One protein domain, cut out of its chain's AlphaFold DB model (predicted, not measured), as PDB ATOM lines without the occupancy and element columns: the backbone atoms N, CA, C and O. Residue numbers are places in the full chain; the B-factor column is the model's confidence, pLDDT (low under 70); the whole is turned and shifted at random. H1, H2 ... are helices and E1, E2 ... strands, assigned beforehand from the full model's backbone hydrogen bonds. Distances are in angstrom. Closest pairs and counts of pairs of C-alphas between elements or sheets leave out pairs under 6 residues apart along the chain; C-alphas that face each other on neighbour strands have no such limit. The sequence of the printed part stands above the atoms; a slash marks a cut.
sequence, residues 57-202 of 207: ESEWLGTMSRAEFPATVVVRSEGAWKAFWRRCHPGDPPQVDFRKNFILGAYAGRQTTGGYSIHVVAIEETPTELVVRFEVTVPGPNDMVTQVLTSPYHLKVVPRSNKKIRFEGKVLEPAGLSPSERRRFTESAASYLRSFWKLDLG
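Overview. This is residues 57 to 202 of the 207 residues of the protein "Protease complex subunit PrcB family protein" of Armatimonadetes bacterium (UniProt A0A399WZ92). Two twisted sheets lie face to face as a sandwich, overlapping in part: a sheet of five strands, E1, E6, E3, E2 and E8, and a smaller one of E4, E5 and E7. H1 packs over E2 on one face of the larger sheet, covering only a part of that face, and H2 packs along E7 at one end of the long axis. You will read 146 printed residues in the order E1, E2, H1, E3, E4, E5, E6, E7, H2, E8, a mixed class of helices and strands. Both sheets are mixed, and the whole is compact, with a radius of gyration of the C-alphas of 16.0 A and spans of 50 by 38 by 22 A.

Arrangement. Begin at E1, residues 59 to 62, an edge strand of the larger sheet. It is antiparallel to E6, residues 153 to 159, with N 60 and O 155 2.9 A apart. E6 is antiparallel to E3, residues 101 to 108, where N 156 and O 104 are 2.8 A apart. E3 is antiparallel to E2, residues 70 to 75, with N 107 and O 71 at 2.8 A, and E2 is parallel to E8, residues 197 to 201, with N 72 and O 197 at 2.8 A. H1, residues 78 to 88, is on this sheet as two layers, a helix on one face of a sheet; its height over the sheet is 9.7 A, and it runs along the strands, over E2 at 13 degrees on the local plane. In the smaller sheet, E4, residues 117 to 125, and E5, residues 129 to 137, form a hairpin with N 119 and O 135 at 2.8 A; E5 is parallel to E7, residues 164 to 172, with N 130 and O 164 at 2.8 A. Between the sheets, the closest C-alphas of E4 and E6 are those of His 119 and His 154, 5.7 A apart, while E8 is apart from E4, E5 and E7. H2, residues 179 to 194, is on the smaller sheet over E7, where the C-alphas of Val 171 and Ala 189 are closest at 5.8 A; it only grazes the larger sheet with residues 192 to 194. In H2 every O i to N i+4 pair is within hydrogen-bond range, in H1 6 of 7.

Along the chain. Find C-alpha 59 at (177.401, 243.025, 164.010), where E1 begins. E3 covers 23.6 A, E4 24.6 A, E5 25.8 A and E7 25.9 A. H2 runs 22.8 A from C-alpha 179 at (212.846, 236.723, 172.762), and E8 ends at C-alpha 201 at (180.684, 260.573, 163.674).

Size, cuts and confidence. The C-alphas of Arg 99 and Ser 180 are the farthest apart, 50.5 A. The printed part has no cut; the links H1 to E3 and E5 to E6 are long. The model's mean pLDDT of the printed part is 93.5, and residue 57 is under 70.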
ATOM      1  N   GLU A  57     171.074 243.203 161.651       63.06
ATOM      2  CA  GLU A  57     172.351 242.515 161.775       63.06
ATOM      3  C   GLU A  57     173.163 243.294 162.822       63.06
ATOM      4  O   GLU A  57     173.507 244.452 162.625       63.06
ATOM      5  N   SER A  58     173.310 242.746 164.027       82.81
ATOM      6  CA  SER A  58     173.808 243.505 165.185       82.81
ATOM      7  C   SER A  58     175.321 243.717 165.138       82.81
ATOM      8  O   SER A  58     175.906 244.314 166.042       82.81
ATOM      9  N   GLU A  59     175.967 243.187 164.107       92.81
ATOM     10  CA  GLU A  59     177.401 243.025 164.010       92.81
ATOM     11  C   GLU A  59     177.801 242.848 162.544       92.81
ATOM     12  O   GLU A  59     177.202 242.050 161.830       92.81
ATOM     13  N   TRP A  60     178.838 243.560 162.109       95.19
ATOM     14  CA  TRP A  60     179.436 243.392 160.785       95.19
ATOM     15  C   TRP A  60     180.932 243.236 160.929       95.19
ATOM     16  O   TRP A  60     181.592 244.096 161.507       95.19
ATOM     17  N   LEU A  61     181.476 242.174 160.359       95.38
ATOM     18  CA  LEU A  61     182.904 241.920 160.339       95.38
ATOM     19  C   LEU A  61     183.321 241.357 158.991       95.38
ATOM     20  O   LEU A  61     182.541 240.699 158.305       95.38
ATOM     21  N   GLY A  62     184.570 241.599 158.630       94.06
ATOM     22  CA  GLY A  62     185.125 241.081 157.397       94.06
ATOM     23  C   GLY A  62     186.604 241.387 157.275       94.06
ATOM     24  O   GLY A  62     187.149 242.238 157.974       94.06
ATOM     25  N   THR A  63     187.256 240.689 156.354       92.44
ATOM     26  CA  THR A  63     188.665 240.914 156.003       92.44
ATOM     27  C   THR A  63     188.833 242.006 154.947       92.44
ATOM     28  O   THR A  63     189.954 242.435 154.682       92.44
ATOM     29  N   MET A  64     187.730 242.471 154.352       91.94
ATOM     30  CA  MET A  64     187.717 243.409 153.234       91.94
ATOM     31  C   MET A  64     186.793 244.590 153.513       91.94
ATOM     32  O   MET A  64     185.605 244.426 153.764       91.94
ATOM     33  N   SER A  65     187.348 245.785 153.390       94.88
ATOM     34  CA  SER A  65     186.659 247.071 153.348       94.88
ATOM     35  C   SER A  65     187.406 248.016 152.387       94.88
ATOM     36  O   SER A  65     188.267 247.611 151.605       94.88
ATOM     37  N   ARG A  66     187.107 249.309 152.432       95.00
ATOM     38  CA  ARG A  66     187.841 250.373 151.727       95.00
ATOM     39  C   ARG A  66     188.566 251.305 152.701       95.00
ATOM     40  O   ARG A  66     189.000 252.384 152.307       95.00
ATOM     41  N   ALA A  67     188.677 250.919 153.975       93.75
ATOM     42  CA  ALA A  67     189.400 251.701 154.968       93.75
ATOM     43  C   ALA A  67     190.905 251.672 154.673       93.75
ATOM     44  O   ALA A  67     191.540 250.620 154.714       93.75
ATOM     45  N   GLU A  68     191.472 252.837 154.375       93.38
ATOM     46  CA  GLU A  68     192.901 252.972 154.084       93.38
ATOM     47  C   GLU A  68     193.750 252.989 155.359       93.38
ATOM     48  O   GLU A  68     194.805 252.361 155.408       93.38
ATOM     49  N   PHE A  69     193.254 253.645 156.408       95.69
ATOM     50  CA  PHE A  69     193.957 253.829 157.676       95.69
ATOM     51  C   PHE A  69     193.247 253.096 158.817       95.69
ATOM     52  O   PHE A  69     192.015 252.984 158.790       95.69
ATOM     53  N   PRO A  70     193.992 252.614 159.827       97.50
ATOM     54  CA  PRO A  70     193.392 252.027 161.011       97.50
ATOM     55  C   PRO A  70     192.623 253.085 161.802       97.50
ATOM     56  O   PRO A  70     193.066 254.229 161.943       97.50
ATOM     57  N   ALA A  71     191.459 252.713 162.322       98.00
ATOM     58  CA  ALA A  71     190.603 253.636 163.052       98.00
ATOM     59  C   ALA A  71     189.683 252.914 164.032       98.00
ATOM     60  O   ALA A  71     189.146 251.857 163.712       98.00
ATOM     61  N   THR A  72     189.432 253.522 165.186       98.56
ATOM     62  CA  THR A  72     188.252 253.224 165.998       98.56
ATOM     63  C   THR A  72     187.126 254.168 165.603       98.56
ATOM     64  O   THR A  72     187.355 255.340 165.288       98.56
ATOM     65  N   VAL A  73     185.900 253.657 165.580       97.69
ATOM     66  CA  VAL A  73     184.742 254.413 165.111       97.69
ATOM     67  C   VAL A  73     183.600 254.369 166.111       97.69
ATOM     68  O   VAL A  73     183.285 253.325 166.679       97.69
ATOM     69  N   VAL A  74     182.967 255.522 166.282       97.81
ATOM     70  CA  VAL A  74     181.683 255.724 166.939       97.81
ATOM     71  C   VAL A  74     180.764 256.390 165.921       97.81
ATOM     72  O   VAL A  74     181.114 257.426 165.364       97.81
ATOM     73  N   VAL A  75     179.592 255.816 165.656       97.06
ATOM     74  CA  VAL A  75     178.595 256.397 164.744       97.06
ATOM     75  C   VAL A  75     177.277 256.564 165.479       97.06
ATOM     76  O   VAL A  75     176.687 255.583 165.930       97.06
ATOM     77  N   ARG A  76     176.807 257.806 165.598       95.31
ATOM     78  CA  ARG A  76     175.677 258.177 166.469       95.31
ATOM     79  C   ARG A  76     174.400 258.562 165.733       95.31
ATOM     80  O   ARG A  76     173.366 258.749 166.376       95.31
ATOM     81  N   SER A  77     174.457 258.683 164.409       95.25
ATOM     82  CA  SER A  77     173.314 259.076 163.590       95.25
ATOM     83  C   SER A  77     173.264 258.326 162.263       95.25
ATOM     84  O   SER A  77     174.281 257.907 161.710       95.25
ATOM     85  N   GLU A  78     172.055 258.218 161.717       95.31
ATOM     86  CA  GLU A  78     171.807 257.562 160.434       95.31
ATOM     87  C   GLU A  78     172.522 258.269 159.273       95.31
ATOM     88  O   GLU A  78     173.088 257.620 158.393       95.31
ATOM     89  N   GLY A  79     172.550 259.606 159.281       95.50
ATOM     90  CA  GLY A  79     173.258 260.391 158.267       95.50
ATOM     91  C   GLY A  79     174.764 260.118 158.274       95.50
ATOM     92  O   GLY A  79     175.357 259.891 157.216       95.50
ATOM     93  N   ALA A  80     175.368 260.065 159.467       96.50
ATOM     94  CA  ALA A  80     176.773 259.708 159.630       96.50
ATOM     95  C   ALA A  80     177.045 258.267 159.182       96.50
ATOM     96  O   ALA A  80     178.029 258.023 158.486       96.50
ATOM     97  N   TRP A  81     176.147 257.331 159.499       96.44
ATOM     98  CA  TRP A  81     176.265 255.935 159.083       96.44
ATOM     99  C   TRP A  81     176.225 255.765 157.572       96.44
ATOM    100  O   TRP A  81     177.120 255.150 157.000       96.44
ATOM    101  N   LYS A  82     175.263 256.405 156.904       96.50
ATOM    102  CA  LYS A  82     175.164 256.421 155.440       96.50
ATOM    103  C   LYS A  82     176.419 256.987 154.782       96.50
ATOM    104  O   LYS A  82     176.918 256.415 153.814       96.50
ATOM    105  N   ALA A  83     176.933 258.107 155.289       94.94
ATOM    106  CA  ALA A  83     178.136 258.728 154.744       94.94
ATOM    107  C   ALA A  83     179.393 257.878 154.976       94.94
ATOM    108  O   ALA A  83     180.223 257.753 154.076       94.94
ATOM    109  N   PHE A  84     179.528 257.290 156.165       95.81
ATOM    110  CA  PHE A  84     180.666 256.458 156.530       95.81
ATOM    111  C   PHE A  84     180.661 255.115 155.792       95.81
ATOM    112  O   PHE A  84     181.672 254.749 155.196       95.81
ATOM    113  N   TRP A  85     179.519 254.421 155.746       96.31
ATOM    114  CA  TRP A  85     179.385 253.123 155.084       96.31
ATOM    115  C   TRP A  85     179.791 253.187 153.617       96.31
ATOM    116  O   TRP A  85     180.665 252.436 153.212       96.31
ATOM    117  N   ARG A  86     179.278 254.153 152.842       96.44
ATOM    118  CA  ARG A  86     179.626 254.298 151.412       96.44
ATOM    119  C   ARG A  86     181.117 254.523 151.149       96.44
ATOM    120  O   ARG A  86     181.586 254.276 150.042       96.44
ATOM    121  N   ARG A  87     181.858 255.040 152.134       93.81
ATOM    122  CA  ARG A  87     183.311 255.233 152.023       93.81
ATOM    123  C   ARG A  87     184.069 253.938 152.269       93.81
ATOM    124  O   ARG A  87     185.095 253.740 151.633       93.81
ATOM    125  N   CYS A  88     183.577 253.092 153.170       94.50
ATOM    126  CA  CYS A  88     184.265 251.881 153.612       94.50
ATOM    127  C   CYS A  88     183.737 250.595 152.963       94.50
ATOM    128  O   CYS A  88     184.455 249.604 152.949       94.50
ATOM    129  N   HIS A  89     182.525 250.591 152.411       94.62
ATOM    130  CA  HIS A  89     181.807 249.383 152.004       94.62
ATOM    131  C   HIS A  89     181.039 249.599 150.696       94.62
ATOM    132  O   HIS A  89     180.640 250.728 150.388       94.62
ATOM    133  N   PRO A  90     180.845 248.544 149.889       92.38
ATOM    134  CA  PRO A  90     179.929 248.586 148.760       92.38
ATOM    135  C   PRO A  90     178.463 248.545 149.224       92.38
ATOM    136  O   PRO A  90     178.146 248.063 150.311       92.38
ATOM    137  N   GLY A  91     177.565 249.000 148.350       92.69
ATOM    138  CA  GLY A  91     176.121 248.932 148.572       92.69
ATOM    139  C   GLY A  91     175.599 249.894 149.641       92.69
ATOM    140  O   GLY A  91     176.309 250.773 150.139       92.69
ATOM    141  N   ASP A  92     174.320 249.724 149.962       92.38
ATOM    142  CA  ASP A  92     173.644 250.523 150.975       92.38
ATOM    143  C   ASP A  92     173.956 250.026 152.391       92.38
ATOM    144  O   ASP A  92     174.124 248.822 152.605       92.38
ATOM    145  N   PRO A  93     174.025 250.938 153.377       93.19
ATOM    146  CA  PRO A  93     174.222 250.551 154.760       93.19
ATOM    147  C   PRO A  93     173.054 249.707 155.279       93.19
ATOM    148  O   PRO A  93     171.888 250.025 155.017       93.19
ATOM    149  N   PRO A  94     173.347 248.709 156.122       93.50
ATOM    150  CA  PRO A  94     172.349 248.038 156.934       93.50
ATOM    151  C   PRO A  94     171.529 249.027 157.773       93.50
ATOM    152  O   PRO A  94     172.047 250.030 158.277       93.50
ATOM    153  N   GLN A  95     170.242 248.725 157.940       92.69
ATOM    154  CA  GLN A  95     169.316 249.548 158.715       92.69
ATOM    155  C   GLN A  95     169.592 249.420 160.219       92.69
ATOM    156  O   GLN A  95     169.682 248.315 160.748       92.69
ATOM    157  N   VAL A  96     169.676 250.557 160.913       93.56
ATOM    158  CA  VAL A  96     169.876 250.639 162.368       93.56
ATOM    159  C   VAL A  96     168.942 251.701 162.941       93.56
ATOM    160  O   VAL A  96     168.908 252.829 162.454       93.56
ATOM    161  N   ASP A  97     168.197 251.368 163.999       93.88
ATOM    162  CA  ASP A  97     167.380 252.349 164.724       93.88
ATOM    163  C   ASP A  97     168.263 253.198 165.650       93.88
ATOM    164  O   ASP A  97     168.489 252.858 166.816       93.88
ATOM    165  N   PHE A  98     168.760 254.321 165.124       92.81
ATOM    166  CA  PHE A  98     169.632 255.252 165.852       92.81
ATOM    167  C   PHE A  98     168.946 255.982 167.016       92.81
ATOM    168  O   PHE A  98     169.617 256.677 167.781       92.81
ATOM    169  N   ARG A  99     167.626 255.821 167.193       92.50
ATOM    170  CA  ARG A  99     166.918 256.302 168.391       92.50
ATOM    171  C   ARG A  99     167.200 255.429 169.608       92.50
ATOM    172  O   ARG A  99     167.193 255.931 170.725       92.50
ATOM    173  N   LYS A 100     167.469 254.139 169.393       93.50
ATOM    174  CA  LYS A 100     167.734 253.153 170.453       93.50
ATOM    175  C   LYS A 100     169.189 252.728 170.508       93.50
ATOM    176  O   LYS A 100     169.671 252.371 171.578       93.50
ATOM    177  N   ASN A 101     169.885 252.793 169.377       95.12
ATOM    178  CA  ASN A 101     171.227 252.252 169.233       95.12
ATOM    179  C   ASN A 101     172.218 253.259 168.646       95.12
ATOM    180  O   ASN A 101     171.851 254.315 168.132       95.12
ATOM    181  N   PHE A 102     173.489 252.897 168.709       95.25
ATOM    182  CA  PHE A 102     174.584 253.522 167.982       95.25
ATOM    183  C   PHE A 102     175.606 252.442 167.593       95.25
ATOM    184  O   PHE A 102     175.457 251.286 167.991       95.25
ATOM    185  N   ILE A 103     176.592 252.777 166.762       96.88
ATOM    186  CA  ILE A 103     177.562 251.802 166.239       96.88
ATOM    187  C   ILE A 103     178.945 252.103 166.802       96.88
ATOM    188  O   ILE A 103     179.366 253.260 166.845       96.88
ATOM    189  N   LEU A 104     179.653 251.051 167.191       97.38
ATOM    190  CA  LEU A 104     181.037 251.081 167.646       97.38
ATOM    191  C   LEU A 104     181.858 250.071 166.864       97.38
ATOM    192  O   LEU A 104     181.333 249.049 166.436       97.38
ATOM    193  N   GLY A 105     183.154 250.303 166.727       97.44
ATOM    194  CA  GLY A 105     184.033 249.266 166.214       97.44
ATOM    195  C   GLY A 105     185.400 249.767 165.818       97.44
ATOM    196  O   GLY A 105     185.814 250.862 166.206       97.44
ATOM    197  N   ALA A 106     186.093 248.948 165.041       98.44
ATOM    198  CA  ALA A 106     187.436 249.246 164.595       98.44
ATOM    199  C   ALA A 106     187.710 248.720 163.181       98.44
ATOM    200  O   ALA A 106     187.135 247.730 162.730       98.44
ATOM    201  N   TYR A 107     188.617 249.409 162.498       98.38
ATOM    202  CA  TYR A 107     189.188 249.059 161.206       98.38
ATOM    203  C   TYR A 107     190.696 248.932 161.370       98.38
ATOM    204  O   TYR A 107     191.322 249.782 162.000       98.38
ATOM    205  N   ALA A 108     191.279 247.909 160.757       96.69
ATOM    206  CA  ALA A 108     192.719 247.674 160.732       96.69
ATOM    207  C   ALA A 108     193.445 248.486 159.634       96.69
ATOM    208  O   ALA A 108     194.667 248.429 159.523       96.69
ATOM    209  N   GLY A 109     192.712 249.241 158.808       95.06
ATOM    210  CA  GLY A 109     193.280 249.918 157.640       95.06
ATOM    211  C   GLY A 109     193.759 248.933 156.574       95.06
ATOM    212  O   GLY A 109     193.516 247.729 156.668       95.06
ATOM    213  N   ARG A 110     194.433 249.442 155.542       95.06
ATOM    214  CA  ARG A 110     194.910 248.622 154.425       95.06
ATOM    215  C   ARG A 110     196.150 247.822 154.822       95.06
ATOM    216  O   ARG A 110     197.154 248.394 155.232       95.06
ATOM    217  N   GLN A 111     196.091 246.513 154.609       95.12
ATOM    218  CA  GLN A 111     197.165 245.554 154.853       95.12
ATOM    219  C   GLN A 111     197.621 244.934 153.530       95.12
ATOM    220  O   GLN A 111     196.825 244.768 152.604       95.12
ATOM    221  N   THR A 112     198.912 244.626 153.414       91.19
ATOM    222  CA  THR A 112     199.517 244.158 152.153       91.19
ATOM    223  C   THR A 112     199.420 242.652 151.927       91.19
ATOM    224  O   THR A 112     199.734 242.189 150.833       91.19
ATOM    225  N   THR A 113     198.987 241.896 152.934       90.88
ATOM    226  CA  THR A 113     198.814 240.441 152.868       90.88
ATOM    227  C   THR A 113     197.504 240.013 153.531       90.88
ATOM    228  O   THR A 113     196.841 240.791 154.228       90.88
ATOM    229  N   GLY A 114     197.149 238.740 153.354       87.50
ATOM    230  CA  GLY A 114     196.234 238.039 154.252       87.50
ATOM    231  C   GLY A 114     196.849 237.799 155.639       87.50
ATOM    232  O   GLY A 114     197.972 238.221 155.918       87.50
ATOM    233  N   GLY A 115     196.106 237.116 156.515       89.56
ATOM    234  CA  GLY A 115     196.541 236.788 157.885       89.56
ATOM    235  C   GLY A 115     196.225 237.858 158.936       89.56
ATOM    236  O   GLY A 115     196.423 237.624 160.123       89.56
ATOM    237  N   TYR A 116     195.688 239.006 158.520       94.00
ATOM    238  CA  TYR A 116     195.219 240.051 159.425       94.00
ATOM    239  C   TYR A 116     193.735 239.886 159.756       94.00
ATOM    240  O   TYR A 116     192.914 239.622 158.873       94.00
ATOM    241  N   SER A 117     193.370 240.134 161.010       95.94
ATOM    242  CA  SER A 117     191.975 240.297 161.429       95.94
ATOM    243  C   SER A 117     191.859 241.311 162.563       95.94
ATOM    244  O   SER A 117     192.847 241.657 163.209       95.94
ATOM    245  N   ILE A 118     190.652 241.821 162.791       97.50
ATOM    246  CA  ILE A 118     190.339 242.682 163.929       97.50
ATOM    247  C   ILE A 118     189.002 242.256 164.515       97.50
ATOM    248  O   ILE A 118     188.055 242.019 163.766       97.50
ATOM    249  N   HIS A 119     188.929 242.153 165.839       97.75
ATOM    250  CA  HIS A 119     187.746 241.680 166.544       97.75
ATOM    251  C   HIS A 119     187.425 242.558 167.749       97.75
ATOM    252  O   HIS A 119     188.264 242.749 168.617       97.75
ATOM    253  N   VAL A 120     186.196 243.057 167.846       96.06
ATOM    254  CA  VAL A 120     185.651 243.669 169.061       96.06
ATOM    255  C   VAL A 120     185.220 242.552 170.009       96.06
ATOM    256  O   VAL A 120     184.132 241.979 169.871       96.06
ATOM    257  N   VAL A 121     186.086 242.245 170.968       95.50
ATOM    258  CA  VAL A 121     185.945 241.095 171.870       95.50
ATOM    259  C   VAL A 121     185.086 241.394 173.095       95.50
ATOM    260  O   VAL A 121     184.426 240.493 173.602       95.50
ATOM    261  N   ALA A 122     185.024 242.654 173.539       91.88
ATOM    262  CA  ALA A 122     184.185 243.043 174.669       91.88
ATOM    263  C   ALA A 122     183.685 244.484 174.547       91.88
ATOM    264  O   ALA A 122     184.378 245.365 174.036       91.88
ATOM    265  N   ILE A 123     182.473 244.714 175.049       94.31
ATOM    266  CA  ILE A 123     181.918 246.044 175.283       94.31
ATOM    267  C   ILE A 123     181.359 246.023 176.699       94.31
ATOM    268  O   ILE A 123     180.363 245.358 176.972       94.31
ATOM    269  N   GLU A 124     182.041 246.706 177.605       92.81
ATOM    270  CA  GLU A 124     181.727 246.717 179.029       92.81
ATOM    271  C   GLU A 124     181.238 248.102 179.428       92.81
ATOM    272  O   GLU A 124     181.855 249.118 179.111       92.81
ATOM    273  N   GLU A 125     180.113 248.147 180.130       91.44
ATOM    274  CA  GLU A 125     179.567 249.390 180.642       91.44
ATOM    275  C   GLU A 125     179.928 249.535 182.119       91.44
ATOM    276  O   GLU A 125     179.504 248.749 182.965       91.44
ATOM    277  N   THR A 126     180.701 250.568 182.432       92.19
ATOM    278  CA  THR A 126     180.985 250.987 183.805       92.19
ATOM    279  C   THR A 126     180.021 252.114 184.195       92.19
ATOM    280  O   THR A 126     179.264 252.605 183.350       92.19
ATOM    281  N   PRO A 127     179.995 252.574 185.457       92.25
ATOM    282  CA  PRO A 127     179.165 253.716 185.843       92.25
ATOM    283  C   PRO A 127     179.440 254.992 185.028       92.25
ATOM    284  O   PRO A 127     178.518 255.769 184.790       92.25
ATOM    285  N   THR A 128     180.675 255.192 184.558       92.25
ATOM    286  CA  THR A 128     181.126 256.438 183.914       92.25
ATOM    287  C   THR A 128     181.500 256.281 182.442       92.25
ATOM    288  O   THR A 128     181.415 257.246 181.678       92.25
ATOM    289  N   GLU A 129     181.900 255.082 182.023       94.25
ATOM    290  CA  GLU A 129     182.467 254.826 180.702       94.25
ATOM    291  C   GLU A 129     181.827 253.607 180.025       94.25
ATOM    292  O   GLU A 129     181.287 252.706 180.664       94.25
ATOM    293  N   LEU A 130     181.921 253.581 178.700       95.25
ATOM    294  CA  LEU A 130     181.733 252.387 177.892       95.25
ATOM    295  C   LEU A 130     183.103 251.967 177.347       95.25
ATOM    296  O   LEU A 130     183.692 252.676 176.527       95.25
ATOM    297  N   VAL A 131     183.621 250.839 177.823       96.81
ATOM    298  CA  VAL A 131     184.937 250.312 177.458       96.81
ATOM    299  C   VAL A 131     184.777 249.310 176.320       96.81
ATOM    300  O   VAL A 131     184.146 248.268 176.476       96.81
ATOM    301  N   VAL A 132     185.354 249.625 175.165       97.19
ATOM    302  CA  VAL A 132     185.338 248.795 173.957       97.19
ATOM    303  C   VAL A 132     186.707 248.157 173.794       97.19
ATOM    304  O   VAL A 132     187.671 248.837 173.434       97.19
ATOM    305  N   ARG A 133     186.797 246.850 174.036       98.06
ATOM    306  CA  ARG A 133     188.031 246.091 173.835       98.06
ATOM    307  C   ARG A 133     188.041 245.452 172.461       98.06
ATOM    308  O   ARG A 133     187.066 244.809 172.063       98.06
ATOM    309  N   PHE A 134     189.153 245.602 171.756       98.19
ATOM    310  CA  PHE A 134     189.365 244.950 170.477       98.19
ATOM    311  C   PHE A 134     190.752 244.326 170.378       98.19
ATOM    312  O   PHE A 134     191.728 244.814 170.947       98.19
ATOM    313  N   GLU A 135     190.824 243.247 169.618       98.25
ATOM    314  CA  GLU A 135     192.042 242.503 169.350       98.25
ATOM    315  C   GLU A 135     192.361 242.560 167.862       98.25
ATOM    316  O   GLU A 135     191.461 242.501 167.024       98.25
ATOM    317  N   VAL A 136     193.640 242.695 167.534       97.25
ATOM    318  CA  VAL A 136     194.143 242.672 166.165       97.25
ATOM    319  C   VAL A 136     195.066 241.476 166.017       97.25
ATOM    320  O   VAL A 136     196.076 241.382 166.714       97.25
ATOM    321  N   THR A 137     194.741 240.580 165.097       94.94
ATOM    322  CA  THR A 137     195.656 239.520 164.678       94.94
ATOM    323  C   THR A 137     196.515 240.050 163.546       94.94
ATOM    324  O   THR A 137     196.012 240.672 162.606       94.94
ATOM    325  N   VAL A 138     197.816 239.803 163.643       92.62
ATOM    326  CA  VAL A 138     198.787 240.068 162.584       92.62
ATOM    327  C   VAL A 138     199.538 238.770 162.291       92.62
ATOM    328  O   VAL A 138     199.736 237.979 163.217       92.62
ATOM    329  N   PRO A 139     199.952 238.529 161.040       88.94
ATOM    330  CA  PRO A 139     200.704 237.333 160.710       88.94
ATOM    331  C   PRO A 139     202.071 237.335 161.397       88.94
ATOM    332  O   PRO A 139     202.737 238.371 161.508       88.94
ATOM    333  N   GLY A 140     202.488 236.160 161.857       86.19
ATOM    334  CA  GLY A 140     203.837 235.906 162.334       86.19
ATOM    335  C   GLY A 140     204.874 235.996 161.208       86.19
ATOM    336  O   GLY A 140     204.536 235.885 160.029       86.19
ATOM    337  N   PRO A 141     206.165 236.163 161.546       81.56
ATOM    338  CA  PRO A 141     207.235 236.341 160.559       81.56
ATOM    339  C   PRO A 141     207.399 235.154 159.598       81.56
ATOM    340  O   PRO A 141     207.897 235.336 158.491       81.56
ATOM    341  N   ASN A 142     206.971 233.958 160.014       83.31
ATOM    342  CA  ASN A 142     207.090 232.715 159.251       83.31
ATOM    343  C   ASN A 142     205.729 232.161 158.800       83.31
ATOM    344  O   ASN A 142     205.661 231.033 158.311       83.31
ATOM    345  N   ASP A 143     204.646 232.924 158.976       85.19
ATOM    346  CA  ASP A 143     203.318 232.474 158.575       85.19
ATOM    347  C   ASP A 143     203.202 232.454 157.049       85.19
ATOM    348  O   ASP A 143     203.540 233.415 156.351       85.19
ATOM    349  N   MET A 144     202.659 231.362 156.514       88.31
ATOM    350  CA  MET A 144     202.297 231.289 155.102       88.31
ATOM    351  C   MET A 144     201.019 232.098 154.861       88.31
ATOM    352  O   MET A 144     199.918 231.646 155.169       88.31
ATOM    353  N   VAL A 145     201.161 233.294 154.286       91.75
ATOM    354  CA  VAL A 145     200.042 234.199 153.979       91.75
ATOM    355  C   VAL A 145     199.865 234.434 152.485       91.75
ATOM    356  O   VAL A 145     200.810 234.402 151.695       91.75
ATOM    357  N   THR A 146     198.632 234.735 152.087       88.56
ATOM    358  CA  THR A 146     198.322 235.154 150.719       88.56
ATOM    359  C   THR A 146     198.810 236.580 150.456       88.56
ATOM    360  O   THR A 146     198.697 237.465 151.304       88.56
ATOM    361  N   GLN A 147     199.324 236.822 149.249       92.12
ATOM    362  CA  GLN A 147     199.769 238.146 148.799       92.12
ATOM    363  C   GLN A 147     198.592 238.922 148.194       92.12
ATOM    364  O   GLN A 147     198.508 239.125 146.985       92.12
ATOM    365  N   VAL A 148     197.634 239.298 149.044       90.56
ATOM    366  CA  VAL A 148     196.436 240.051 148.656       90.56
ATOM    367  C   VAL A 148     196.251 241.251 149.574       90.56
ATOM    368  O   VAL A 148     196.463 241.151 150.783       90.56
ATOM    369  N   LEU A 149     195.833 242.383 149.003       92.62
ATOM    370  CA  LEU A 149     195.452 243.546 149.798       92.62
ATOM    371  C   LEU A 149     194.188 243.224 150.598       92.62
ATOM    372  O   LEU A 149     193.181 242.808 150.026       92.62
ATOM    373  N   THR A 150     194.240 243.449 151.906       92.81
ATOM    374  CA  THR A 150     193.100 243.285 152.814       92.81
ATOM    375  C   THR A 150     192.855 244.573 153.594       92.81
ATOM    376  O   THR A 150     193.688 245.481 153.606       92.81
ATOM    377  N   SER A 151     191.691 244.695 154.221       95.44
ATOM    378  CA  SER A 151     191.377 245.818 155.113       95.44
ATOM    379  C   SER A 151     190.338 245.402 156.159       95.44
ATOM    380  O   SER A 151     189.158 245.767 156.058       95.44
ATOM    381  N   PRO A 152     190.763 244.605 157.159       98.00
ATOM    382  CA  PRO A 152     189.856 244.022 158.135       98.00
ATOM    383  C   PRO A 152     189.091 245.057 158.956       98.00
ATOM    384  O   PRO A 152     189.607 246.132 159.278       98.00
ATOM    385  N   TYR A 153     187.868 244.708 159.339       98.50
ATOM    386  CA  TYR A 153     187.018 245.546 160.172       98.50
ATOM    387  C   TYR A 153     186.075 244.716 161.036       98.50
ATOM    388  O   TYR A 153     185.724 243.585 160.694       98.50
ATOM    389  N   HIS A 154     185.622 245.321 162.131       98.38
ATOM    390  CA  HIS A 154     184.561 244.784 162.970       98.38
ATOM    391  C   HIS A 154     183.767 245.918 163.618       98.38
ATOM    392  O   HIS A 154     184.321 246.763 164.320       98.38
ATOM    393  N   LEU A 155     182.464 245.940 163.359       98.00
ATOM    394  CA  LEU A 155     181.481 246.895 163.850       98.00
ATOM    395  C   LEU A 155     180.394 246.170 164.638       98.00
ATOM    396  O   LEU A 155     179.976 245.079 164.260       98.00
ATOM    397  N   LYS A 156     179.893 246.810 165.691       96.75
ATOM    398  CA  LYS A 156     178.800 246.332 166.535       96.75
ATOM    399  C   LYS A 156     177.771 247.427 166.751       96.75
ATOM    400  O   LYS A 156     178.120 248.581 166.997       96.75
ATOM    401  N   VAL A 157     176.503 247.042 166.695       96.62
ATOM    402  CA  VAL A 157     175.377 247.858 167.143       96.62
ATOM    403  C   VAL A 157     175.236 247.678 168.650       96.62
ATOM    404  O   VAL A 157     175.206 246.553 169.146       96.62
ATOM    405  N   VAL A 158     175.134 248.780 169.381       94.62
ATOM    406  CA  VAL A 158     174.993 248.779 170.840       94.62
ATOM    407  C   VAL A 158     173.891 249.736 171.295       94.62
ATOM    408  O   VAL A 158     173.623 250.722 170.597       94.62
ATOM    409  N   PRO A 159     173.257 249.494 172.459       93.88
ATOM    410  CA  PRO A 159     172.282 250.418 173.031       93.88
ATOM    411  C   PRO A 159     172.882 251.808 173.218       93.88
ATOM    412  O   PRO A 159     174.035 251.927 173.622       93.88
ATOM    413  N   ARG A 160     172.117 252.869 172.942       90.56
ATOM    414  CA  ARG A 160     172.589 254.248 173.131       90.56
ATOM    415  C   ARG A 160     173.100 254.460 174.550       90.56
ATOM    416  O   ARG A 160     172.440 254.112 175.522       90.56
ATOM    417  N   SER A 161     174.240 255.132 174.639       88.56
ATOM    418  CA  SER A 161     174.811 255.591 175.894       88.56
ATOM    419  C   SER A 161     175.385 256.994 175.726       88.56
ATOM    420  O   SER A 161     175.974 257.322 174.692       88.56
ATOM    421  N   ASN A 162     175.215 257.812 176.763       88.50
ATOM    422  CA  ASN A 162     175.851 259.126 176.881       88.50
ATOM    423  C   ASN A 162     177.183 259.045 177.646       88.50
ATOM    424  O   ASN A 162     177.823 260.068 177.876       88.50
ATOM    425  N   LYS A 163     177.598 257.841 178.059       92.19
ATOM    426  CA  LYS A 163     178.871 257.624 178.744       92.19
ATOM    427  C   LYS A 163     180.036 257.892 177.805       92.19
ATOM    428  O   LYS A 163     179.944 257.724 176.584       92.19
ATOM    429  N   LYS A 164     181.163 258.286 178.392       94.69
ATOM    430  CA  LYS A 164     182.411 258.454 177.654       94.69
ATOM    431  C   LYS A 164     182.855 257.096 177.113       94.69
ATOM    432  O   LYS A 164     182.874 256.112 177.842       94.69
ATOM    433  N   ILE A 165     183.221 257.041 175.838       96.31
ATOM    434  CA  ILE A 165     183.654 255.795 175.202       96.31
ATOM    435  C   ILE A 165     185.174 255.726 175.247       96.31
ATOM    436  O   ILE A 165     185.860 256.664 174.828       96.31
ATOM    437  N   ARG A 166     185.699 254.603 175.731       96.94
ATOM    438  CA  ARG A 166     187.129 254.306 175.754       96.94
ATOM    439  C   ARG A 166     187.391 253.059 174.929       96.94
ATOM    440  O   ARG A 166     186.733 252.047 175.120       96.94
ATOM    441  N   PHE A 167     188.357 253.136 174.024       97.75
ATOM    442  CA  PHE A 167     188.804 251.987 173.246       97.75
ATOM    443  C   PHE A 167     190.113 251.447 173.816       97.75
ATOM    444  O   PHE A 167     191.037 252.221 174.068       97.75
ATOM    445  N   GLU A 168     190.185 250.131 173.969       97.62
ATOM    446  CA  GLU A 168     191.362 249.389 174.418       97.62
ATOM    447  C   GLU A 168     191.714 248.358 173.347       97.62
ATOM    448  O   GLU A 168     190.982 247.395 173.124       97.62
ATOM    449  N   GLY A 169     192.811 248.606 172.637       97.00
ATOM    450  CA  GLY A 169     193.298 247.724 171.586       97.00
ATOM    451  C   GLY A 169     194.433 246.840 172.080       97.00
ATOM    452  O   GLY A 169     195.301 247.304 172.818       97.00
ATOM    453  N   LYS A 170     194.460 245.591 171.623       97.06
ATOM    454  CA  LYS A 170     195.566 244.653 171.835       97.06
ATOM    455  C   LYS A 170     195.944 244.007 170.508       97.06
ATOM    456  O   LYS A 170     195.067 243.604 169.756       97.06
ATOM    457  N   VAL A 171     197.236 243.882 170.216       96.50
ATOM    458  CA  VAL A 171     197.694 243.023 169.113       96.50
ATOM    459  C   VAL A 171     198.017 241.652 169.692       96.50
ATOM    460  O   VAL A 171     198.704 241.567 170.712       96.50
ATOM    461  N   LEU A 172     197.498 240.593 169.080       93.81
ATOM    462  CA  LEU A 172     197.771 239.227 169.512       93.81
ATOM    463  C   LEU A 172     199.185 238.826 169.102       93.81
ATOM    464  O   LEU A 172     199.561 238.977 167.943       93.81
ATOM    465  N   GLU A 173     199.963 238.339 170.069       90.81
ATOM    466  CA  GLU A 173     201.316 237.845 169.824       90.81
ATOM    467  C   GLU A 173     201.265 236.557 168.982       90.81
ATOM    468  O   GLU A 173     200.590 235.604 169.385       90.81
ATOM    469  N   PRO A 174     201.977 236.496 167.840       90.00
ATOM    470  CA  PRO A 174     202.148 235.266 167.083       90.00
ATOM    471  C   PRO A 174     202.815 234.169 167.917       90.00
ATOM    472  O   PRO A 174     203.697 234.427 168.737       90.00
ATOM    473  N   ALA A 175     202.436 232.917 167.678       86.88
ATOM    474  CA  ALA A 175     203.077 231.790 168.341       86.88
ATOM    475  C   ALA A 175     204.547 231.639 167.901       86.88
ATOM    476  O   ALA A 175     204.902 231.900 166.753       86.88
ATOM    477  N   GLY A 176     205.403 231.166 168.812       86.12
ATOM    478  CA  GLY A 176     206.764 230.731 168.472       86.12
ATOM    479  C   GLY A 176     207.806 231.837 168.276       86.12
ATOM    480  O   GLY A 176     208.885 231.543 167.768       86.12
ATOM    481  N   LEU A 177     207.539 233.082 168.687       88.06
ATOM    482  CA  LEU A 177     208.545 234.148 168.631       88.06
ATOM    483  C   LEU A 177     209.719 233.875 169.586       88.06
ATOM    484  O   LEU A 177     209.525 233.611 170.777       88.06
ATOM    485  N   SER A 178     210.951 234.033 169.096       91.75
ATOM    486  CA  SER A 178     212.131 234.138 169.959       91.75
ATOM    487  C   SER A 178     212.073 235.415 170.818       91.75
ATOM    488  O   SER A 178     211.375 236.372 170.464       91.75
ATOM    489  N   PRO A 179     212.845 235.521 171.919       92.75
ATOM    490  CA  PRO A 179     212.846 236.723 172.762       92.75
ATOM    491  C   PRO A 179     213.145 238.027 172.000       92.75
ATOM    492  O   PRO A 179     212.548 239.069 172.273       92.75
ATOM    493  N   SER A 180     214.042 237.972 171.009       90.31
ATOM    494  CA  SER A 180     214.411 239.137 170.195       90.31
ATOM    495  C   SER A 180     213.315 239.548 169.203       90.31
ATOM    496  O   SER A 180     213.124 240.737 168.932       90.31
ATOM    497  N   GLU A 181     212.580 238.576 168.660       91.44
ATOM    498  CA  GLU A 181     211.440 238.815 167.775       91.44
ATOM    499  C   GLU A 181     210.254 239.343 168.566       91.44
ATOM    500  O   GLU A 181     209.656 240.325 168.142       91.44
ATOM    501  N   ARG A 182     209.985 238.790 169.755       92.31
ATOM    502  CA  ARG A 182     208.946 239.284 170.665       92.31
ATOM    503  C   ARG A 182     209.159 240.752 171.026       92.31
ATOM    504  O   ARG A 182     208.224 241.536 170.942       92.31
ATOM    505  N   ARG A 183     210.385 241.162 171.368       90.62
ATOM    506  CA  ARG A 183     210.682 242.573 171.683       90.62
ATOM    507  C   ARG A 183     210.353 243.502 170.508       90.62
ATOM    508  O   ARG A 183     209.656 244.498 170.693       90.62
ATOM    509  N   ARG A 184     210.818 243.155 169.301       89.00
ATOM    510  CA  ARG A 184     210.528 243.914 168.069       89.00
ATOM    511  C   ARG A 184     209.036 243.917 167.739       89.00
ATOM    512  O   ARG A 184     208.492 244.948 167.348       89.00
ATOM    513  N   PHE A 185     208.376 242.779 167.925       91.12
ATOM    514  CA  PHE A 185     206.941 242.629 167.750       91.12
ATOM    515  C   PHE A 185     206.172 243.568 168.682       91.12
ATOM    516  O   PHE A 185     205.342 244.329 168.202       91.12
ATOM    517  N   THR A 186     206.483 243.591 169.981       89.69
ATOM    518  CA  THR A 186     205.804 244.453 170.960       89.69
ATOM    519  C   THR A 186     205.950 245.937 170.622       89.69
ATOM    520  O   THR A 186     204.972 246.683 170.676       89.69
ATOM    521  N   GLU A 187     207.147 246.380 170.224       90.19
ATOM    522  CA  GLU A 187     207.380 247.765 169.789       90.19
ATOM    523  C   GLU A 187     206.541 248.113 168.546       90.19
ATOM    524  O   GLU A 187     205.885 249.162 168.507       90.19
ATOM    525  N   SER A 188     206.511 247.208 167.560       90.25
ATOM    526  CA  SER A 188     205.717 247.345 166.333       90.25
ATOM    527  C   SER A 188     204.212 247.363 166.617       90.25
ATOM    528  O   SER A 188     203.505 248.265 166.170       90.25
ATOM    529  N   ALA A 189     203.728 246.432 167.438       91.62
ATOM    530  CA  ALA A 189     202.341 246.323 167.865       91.62
ATOM    531  C   ALA A 189     201.867 247.591 168.583       91.62
ATOM    532  O   ALA A 189     200.807 248.134 168.269       91.62
ATOM    533  N   ALA A 190     202.676 248.112 169.508       90.88
ATOM    534  CA  ALA A 190     202.364 249.347 170.213       90.88
ATOM    535  C   ALA A 190     202.343 250.554 169.260       90.88
ATOM    536  O   ALA A 190     201.476 251.421 169.376       90.88
ATOM    537  N   SER A 191     203.274 250.612 168.301       93.38
ATOM    538  CA  SER A 191     203.281 251.641 167.254       93.38
ATOM    539  C   SER A 191     202.027 251.575 166.383       93.38
ATOM    540  O   SER A 191     201.371 252.591 166.150       93.38
ATOM    541  N   TYR A 192     201.638 250.369 165.973       93.56
ATOM    542  CA  TYR A 192     200.456 250.142 165.160       93.56
ATOM    543  C   TYR A 192     199.174 250.554 165.887       93.56
ATOM    544  O   TYR A 192     198.395 251.327 165.336       93.56
ATOM    545  N   LEU A 193     198.986 250.168 167.152       94.88
ATOM    546  CA  LEU A 193     197.830 250.606 167.945       94.88
ATOM    547  C   LEU A 193     197.774 252.131 168.119       94.88
ATOM    548  O   LEU A 193     196.691 252.712 168.069       94.88
ATOM    549  N   ARG A 194     198.923 252.808 168.256       95.12
ATOM    550  CA  ARG A 194     198.978 254.282 168.315       95.12
ATOM    551  C   ARG A 194     198.585 254.963 167.004       95.12
ATOM    552  O   ARG A 194     198.213 256.132 167.033       95.12
ATOM    553  N   SER A 195     198.647 254.256 165.877       95.69
ATOM    554  CA  SER A 195     198.243 254.793 164.573       95.69
ATOM    555  C   SER A 195     196.726 254.811 164.352       95.69
ATOM    556  O   SER A 195     196.268 255.396 163.369       95.69
ATOM    557  N   PHE A 196     195.934 254.206 165.251       97.31
ATOM    558  CA  PHE A 196     194.477 254.185 165.135       97.31
ATOM    559  C   PHE A 196     193.899 255.589 165.305       97.31
ATOM    560  O   PHE A 196     193.952 256.197 166.378       97.31
ATOM    561  N   TRP A 197     193.273 256.077 164.242       95.75
ATOM    562  CA  TRP A 197     192.502 257.310 164.275       95.75
ATOM    563  C   TRP A 197     191.238 257.121 165.112       95.75
ATOM    564  O   TRP A 197     190.618 256.062 165.083       95.75
ATOM    565  N   LYS A 198     190.817 258.160 165.835       96.44
ATOM    566  CA  LYS A 198     189.554 258.152 166.584       96.44
ATOM    567  C   LYS A 198     188.502 258.919 165.794       96.44
ATOM    568  O   LYS A 198     188.649 260.123 165.595       96.44
ATOM    569  N   LEU A 199     187.461 258.230 165.344       94.69
ATOM    570  CA  LEU A 199     186.368 258.818 164.573       94.69
ATOM    571  C   LEU A 199     185.090 258.822 165.419       94.69
ATOM    572  O   LEU A 199     184.507 257.765 165.637       94.69
ATOM    573  N   ASP A 200     184.635 259.992 165.872       94.88
ATOM    574  CA  ASP A 200     183.286 260.167 166.437       94.88
ATOM    575  C   ASP A 200     182.416 260.890 165.404       94.88
ATOM    576  O   ASP A 200     182.667 262.042 165.044       94.88
ATOM    577  N   LEU A 201     181.453 260.165 164.839       93.06
ATOM    578  CA  LEU A 201     180.684 260.573 163.674       93.06
ATOM    579  C   LEU A 201     179.218 260.782 164.050       93.06
ATOM    580  O   LEU A 201     178.526 259.867 164.508       93.06
ATOM    581  N   GLY A 202     178.715 261.986 163.779       84.31
ATOM    582  CA  GLY A 202     177.320 262.336 164.045       84.31
ATOM    583  C   GLY A 202     177.009 262.612 165.517       84.31
ATOM    584  O   GLY A 202     175.834 262.613 165.876       84.31
TER     585      GLY A 202